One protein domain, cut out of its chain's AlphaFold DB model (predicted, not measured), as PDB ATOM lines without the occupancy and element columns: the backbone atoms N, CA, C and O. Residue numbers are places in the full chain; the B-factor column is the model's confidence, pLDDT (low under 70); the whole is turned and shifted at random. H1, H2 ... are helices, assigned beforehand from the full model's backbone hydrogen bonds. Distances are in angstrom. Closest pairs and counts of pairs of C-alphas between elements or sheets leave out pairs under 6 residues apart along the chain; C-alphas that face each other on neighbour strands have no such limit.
ATOM      1  N   LYS A 292      39.267 -41.001 -31.427       89.19
ATOM      2  CA  LYS A 292      40.626 -41.052 -31.975       89.19
ATOM      3  C   LYS A 292      41.581 -41.863 -31.094       89.19
ATOM      4  O   LYS A 292      42.241 -42.772 -31.583       89.19
ATOM      5  N   TYR A 293      41.614 -41.568 -29.794       90.56
ATOM      6  CA  TYR A 293      42.488 -42.258 -28.841       90.56
ATOM      7  C   TYR A 293      42.136 -43.743 -28.716       90.56
ATOM      8  O   TYR A 293      43.031 -44.580 -28.594       90.56
ATOM      9  N   PHE A 294      40.845 -44.079 -28.775       91.94
ATOM     10  CA  PHE A 294      40.387 -45.463 -28.785       91.94
ATOM     11  C   PHE A 294      40.988 -46.235 -29.965       91.94
ATOM     12  O   PHE A 294      41.651 -47.248 -29.757       91.94
ATOM     13  N   PHE A 295      40.820 -45.740 -31.193       90.50
ATOM     14  CA  PHE A 295      41.336 -46.420 -32.384       90.50
ATOM     15  C   PHE A 295      42.868 -46.456 -32.426       90.50
ATOM     16  O   PHE A 295      43.439 -47.506 -32.730       90.50
ATOM     17  N   GLU A 296      43.542 -45.372 -32.031       89.88
ATOM     18  CA  GLU A 296      45.006 -45.336 -31.929       89.88
ATOM     19  C   GLU A 296      45.549 -46.384 -30.946       89.88
ATOM     20  O   GLU A 296      46.580 -46.996 -31.224       89.88
ATOM     21  N   THR A 297      44.835 -46.650 -29.844       88.88
ATOM     22  CA  THR A 297      45.202 -47.692 -28.862       88.88
ATOM     23  C   THR A 297      45.206 -49.091 -29.483       88.88
ATOM     24  O   THR A 297      46.032 -49.924 -29.118       88.88
ATOM     25  N   PHE A 298      44.333 -49.343 -30.461       88.12
ATOM     26  CA  PHE A 298      44.297 -50.593 -31.227       88.12
ATOM     27  C   PHE A 298      45.169 -50.554 -32.495       88.12
ATOM     28  O   PHE A 298      45.060 -51.433 -33.346       88.12
ATOM     29  N   GLY A 299      46.030 -49.541 -32.651       87.06
ATOM     30  CA  GLY A 299      46.915 -49.391 -33.810       87.06
ATOM     31  C   GLY A 299      46.229 -48.856 -35.072       87.06
ATOM     32  O   GLY A 299      46.870 -48.738 -36.118       87.06
ATOM     33  N   VAL A 300      44.951 -48.479 -34.992       87.12
ATOM     34  CA  VAL A 300      44.181 -47.946 -36.121       87.12
ATOM     35  C   VAL A 300      44.396 -46.438 -36.213       87.12
ATOM     36  O   VAL A 300      43.813 -45.656 -35.466       87.12
ATOM     37  N   LYS A 301      45.250 -46.013 -37.149       82.62
ATOM     38  CA  LYS A 301      45.589 -44.590 -37.360       82.62
ATOM     39  C   LYS A 301      44.762 -43.907 -38.450       82.62
ATOM     40  O   LYS A 301      44.657 -42.684 -38.463       82.62
ATOM     41  N   LYS A 302      44.210 -44.678 -39.389       83.25
ATOM     42  CA  LYS A 302      43.415 -44.182 -40.520       83.25
ATOM     43  C   LYS A 302      42.417 -45.245 -40.975       83.25
ATOM     44  O   LYS A 302      42.702 -46.432 -40.851       83.25
ATOM     45  N   PHE A 303      41.298 -44.800 -41.534       82.44
ATOM     46  CA  PHE A 303      40.353 -45.643 -42.263       82.44
ATOM     47  C   PHE A 303      40.483 -45.364 -43.763       82.44
ATOM     48  O   PHE A 303      40.835 -44.252 -44.164       82.44
ATOM     49  N   TYR A 304      40.206 -46.360 -44.602       77.88
ATOM     50  CA  TYR A 304      40.139 -46.140 -46.045       77.88
ATOM     51  C   TYR A 304      38.929 -45.279 -46.389       77.88
ATOM     52  O   TYR A 304      37.829 -45.533 -45.906       77.88
ATOM     53  N   ASN A 305      39.140 -44.255 -47.221       78.94
ATOM     54  CA  ASN A 305      38.104 -43.357 -47.752       78.94
ATOM     55  C   ASN A 305      37.279 -42.579 -46.707       78.94
ATOM     56  O   ASN A 305      36.334 -41.878 -47.071       78.94
ATOM     57  N   ILE A 306      37.631 -42.670 -45.421       82.31
ATOM     58  CA  ILE A 306      36.865 -42.116 -44.305       82.31
ATOM     59  C   ILE A 306      37.826 -41.436 -43.331       82.31
ATOM     60  O   ILE A 306      38.839 -42.002 -42.920       82.31
ATOM     61  N   THR A 307      37.509 -40.199 -42.956       86.00
ATOM     62  CA  THR A 307      38.307 -39.444 -41.982       86.00
ATOM     63  C   THR A 307      37.988 -39.870 -40.547       86.00
ATOM     64  O   THR A 307      36.858 -40.249 -40.239       86.00
ATOM     65  N   MET A 308      38.964 -39.772 -39.635       86.69
ATOM     66  CA  MET A 308      38.717 -40.001 -38.201       86.69
ATOM     67  C   MET A 308      37.633 -39.064 -37.650       86.69
ATOM     68  O   MET A 308      36.821 -39.496 -36.838       86.69
ATOM     69  N   ASP A 309      37.553 -37.832 -38.157       85.06
ATOM     70  CA  ASP A 309      36.506 -36.869 -37.802       85.06
ATOM     71  C   ASP A 309      35.108 -37.354 -38.221       85.06
ATOM     72  O   ASP A 309      34.136 -37.151 -37.492       85.06
ATOM     73  N   ALA A 310      34.980 -38.018 -39.379       83.75
ATOM     74  CA  ALA A 310      33.715 -38.622 -39.805       83.75
ATOM     75  C   ALA A 310      33.294 -39.746 -38.852       83.75
ATOM     76  O   ALA A 310      32.138 -39.810 -38.438       83.75
ATOM     77  N   VAL A 311      34.246 -40.600 -38.463       84.12
ATOM     78  CA  VAL A 311      34.012 -41.688 -37.503       84.12
ATOM     79  C   VAL A 311      33.605 -41.126 -36.144       84.12
ATOM     80  O   VAL A 311      32.621 -41.572 -35.556       84.12
ATOM     81  N   GLU A 312      34.308 -40.103 -35.663       83.75
ATOM     82  CA  GLU A 312      33.988 -39.430 -34.408       83.75
ATOM     83  C   GLU A 312      32.576 -38.839 -34.415       83.75
ATOM     84  O   GLU A 312      31.816 -39.068 -33.474       83.75
ATOM     85  N   ARG A 313      32.174 -38.168 -35.501       82.69
ATOM     86  CA  ARG A 313      30.812 -37.626 -35.645       82.69
ATOM     87  C   ARG A 313      29.730 -38.698 -35.578       82.69
ATOM     88  O   ARG A 313      28.689 -38.436 -34.978       82.69
ATOM     89  N   VAL A 314      29.973 -39.889 -36.129       78.19
ATOM     90  CA  VAL A 314      29.034 -41.020 -36.045       78.19
ATOM     91  C   VAL A 314      28.886 -41.507 -34.604       78.19
ATOM     92  O   VAL A 314      27.766 -41.651 -34.116       78.19
ATOM     93  N   PHE A 315      29.994 -41.716 -33.887       75.44
ATOM     94  CA  PHE A 315      29.948 -42.189 -32.495       75.44
ATOM     95  C   PHE A 315      29.378 -41.149 -31.524       75.44
ATOM     96  O   PHE A 315      28.668 -41.514 -30.585       75.44
ATOM     97  N   LEU A 316      29.659 -39.866 -31.755       73.50
ATOM     98  CA  LEU A 316      29.139 -38.753 -30.959       73.50
ATOM     99  C   LEU A 316      27.731 -38.301 -31.386       73.50
ATOM    100  O   LEU A 316      27.187 -37.398 -30.753       73.50
ATOM    101  N   LYS A 317      27.159 -38.895 -32.447       66.31
ATOM    102  CA  LYS A 317      25.881 -38.501 -33.071       66.31
ATOM    103  C   LYS A 317      25.769 -36.987 -33.285       66.31
ATOM    104  O   LYS A 317      24.759 -36.363 -32.963       66.31
ATOM    105  N   LEU A 318      26.843 -36.383 -33.786       62.38
ATOM    106  CA  LEU A 318      26.871 -34.947 -34.044       62.38
ATOM    107  C   LEU A 318      26.015 -34.616 -35.267       62.38
ATOM    108  O   LEU A 318      26.024 -35.346 -36.257       62.38
ATOM    109  N   GLY A 319      25.318 -33.480 -35.204       57.31
ATOM    110  CA  GLY A 319      24.564 -32.947 -36.336       57.31
ATOM    111  C   GLY A 319      25.444 -32.638 -37.561       57.31
ATOM    112  O   GLY A 319      26.683 -32.686 -37.483       57.31
ATOM    113  N   PRO A 320      24.811 -32.311 -38.702       66.94
ATOM    114  CA  PRO A 320      25.512 -32.046 -39.952       66.94
ATOM    115  C   PRO A 320      26.576 -30.953 -39.790       66.94
ATOM    116  O   PRO A 320      26.404 -29.971 -39.067       66.94
ATOM    117  N   SER A 321      27.708 -31.167 -40.449       73.12
ATOM    118  CA  SER A 321      28.816 -30.222 -40.562       73.12
ATOM    119  C   SER A 321      28.554 -29.212 -41.680       73.12
ATOM    120  O   SER A 321      27.868 -29.537 -42.645       73.12
ATOM    121  N   ASP A 322      29.216 -28.054 -41.645       78.56
ATOM    122  CA  ASP A 322      29.287 -27.142 -42.802       78.56
ATOM    123  C   ASP A 322      30.071 -27.754 -43.986       78.56
ATOM    124  O   ASP A 322      30.072 -27.227 -45.095       78.56
ATOM    125  N   ASN A 323      30.760 -28.879 -43.762       82.00
ATOM    126  CA  ASN A 323      31.502 -29.614 -44.780       82.00
ATOM    127  C   ASN A 323      30.642 -30.731 -45.408       82.00
ATOM    128  O   ASN A 323      30.440 -31.782 -44.797       82.00
ATOM    129  N   GLU A 324      30.196 -30.528 -46.651       80.75
ATOM    130  CA  GLU A 324      29.378 -31.489 -47.411       80.75
ATOM    131  C   GLU A 324      30.066 -32.846 -47.636       80.75
ATOM    132  O   GLU A 324      29.417 -33.885 -47.528       80.75
ATOM    133  N   GLN A 325      31.382 -32.868 -47.880       78.06
ATOM    134  CA  GLN A 325      32.127 -34.123 -48.061       78.06
ATOM    135  C   GLN A 325      32.162 -34.942 -46.770       78.06
ATOM    136  O   GLN A 325      32.049 -36.168 -46.797       78.06
ATOM    137  N   LEU A 326      32.288 -34.261 -45.628       77.69
ATOM    138  CA  LEU A 326      32.245 -34.903 -44.318       77.69
ATOM    139  C   LEU A 326      30.853 -35.473 -44.026       77.69
ATOM    140  O   LEU A 326      30.742 -36.577 -43.498       77.69
ATOM    141  N   ASN A 327      29.795 -34.755 -44.410       77.75
ATOM    142  CA  ASN A 327      28.419 -35.231 -44.262       77.75
ATOM    143  C   ASN A 327      28.149 -36.476 -45.112       77.75
ATOM    144  O   ASN A 327      27.499 -37.403 -44.630       77.75
ATOM    145  N   GLU A 328      28.686 -36.544 -46.333       78.94
ATOM    146  CA  GLU A 328      28.550 -37.739 -47.172       78.94
ATOM    147  C   GLU A 328      29.300 -38.939 -46.573       78.94
ATOM    148  O   GLU A 328      28.755 -40.039 -46.528       78.94
ATOM    149  N   GLN A 329      30.497 -38.738 -46.005       76.94
ATOM    150  CA  GLN A 329      31.209 -39.797 -45.269       76.94
ATOM    151  C   GLN A 329      30.409 -40.304 -44.057       76.94
ATOM    152  O   GLN A 329      30.293 -41.514 -43.857       76.94
ATOM    153  N   VAL A 330      29.817 -39.399 -43.268       74.38
ATOM    154  CA  VAL A 330      28.943 -39.758 -42.134       74.38
ATOM    155  C   VAL A 330      27.714 -40.535 -42.617       74.38
ATOM    156  O   VAL A 330      27.331 -41.536 -42.005       74.38
ATOM    157  N   ARG A 331      27.113 -40.127 -43.739       75.38
ATOM    158  CA  ARG A 331      25.961 -40.809 -44.340       75.38
ATOM    159  C   ARG A 331      26.307 -42.227 -44.791       75.38
ATOM    160  O   ARG A 331      25.555 -43.144 -44.468       75.38
ATOM    161  N   LEU A 332      27.443 -42.412 -45.466       75.31
ATOM    162  CA  LEU A 332      27.936 -43.724 -45.909       75.31
ATOM    163  C   LEU A 332      28.189 -44.682 -44.735       75.31
ATOM    164  O   LEU A 332      27.880 -45.867 -44.837       75.31
ATOM    165  N   LEU A 333      28.711 -44.169 -43.617       70.44
ATOM    166  CA  LEU A 333      28.916 -44.941 -42.385       70.44
ATOM    167  C   LEU A 333      27.605 -45.324 -41.688       70.44
ATOM    168  O   LEU A 333      27.515 -46.393 -41.090       70.44
ATOM    169  N   THR A 334      26.607 -44.441 -41.725       65.62
ATOM    170  CA  THR A 334      25.346 -44.613 -40.981       65.62
ATOM    171  C   THR A 334      24.340 -45.468 -41.753       65.62
ATOM    172  O   THR A 334      23.616 -46.269 -41.163       65.62
ATOM    173  N   TYR A 335      24.310 -45.322 -43.079       66.31
ATOM    174  CA  TYR A 335      23.416 -46.034 -43.988       66.31
ATOM    175  C   TYR A 335      24.231 -46.632 -45.139       66.31
ATOM    176  O   TYR A 335      24.260 -46.060 -46.234       66.31
ATOM    177  N   PRO A 336      24.903 -47.775 -44.924       54.19
ATOM    178  CA  PRO A 336      25.617 -48.438 -46.001       54.19
ATOM    179  C   PRO A 336      24.618 -48.807 -47.105       54.19
ATOM    180  O   PRO A 336      23.641 -49.521 -46.873       54.19
TER     181      PRO A 336
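This is residues 292 to 336 of the 383 residues of the protein "Hypothetical protein" of Timema poppense (UniProt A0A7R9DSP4). The longest helix, H3, packs on H2 at a steep angle, and the small helix H1 lies beyond H2, away from H3, reached by a loop, residues 298 to 307. The printed part has 45 residues with three named helices in the order H1, H2, H3 and no named strand: all helix. It is compact, with a radius of gyration of the C-alphas of 10.6 A and spans of 28 by 19 by 18 A.

H3, residues 324 to 334, is 15.2 A long, from C-alpha 324 at (29.378, -31.489, -47.411). H2 is residues 308 to 315, 10.7 A. H1, residues 292 to 297, 8.6 A, begins at (40.626, -41.052, -31.975).

H3 and H2 touch, their closest C-alphas, Val 330 and Ala 310, 5.4 A apart; they run the same way at a steep tilt of 50 degrees. H1 and H2 are close but not clearly touching, their closest C-alphas, Lys 292 and Met 308, 6.6 A apart, and about perpendicular at 79 degrees. H1 and H3 are apart. In H1, H2 and H3 every O i to N i+4 pair is within hydrogen-bond range.

The farthest C-alphas, Phe 298 and Asp 322, are 30.2 A apart. The printed part has no cut, and both links are short. Residues 317 to 320 and 334 to 336 have pLDDT under 70.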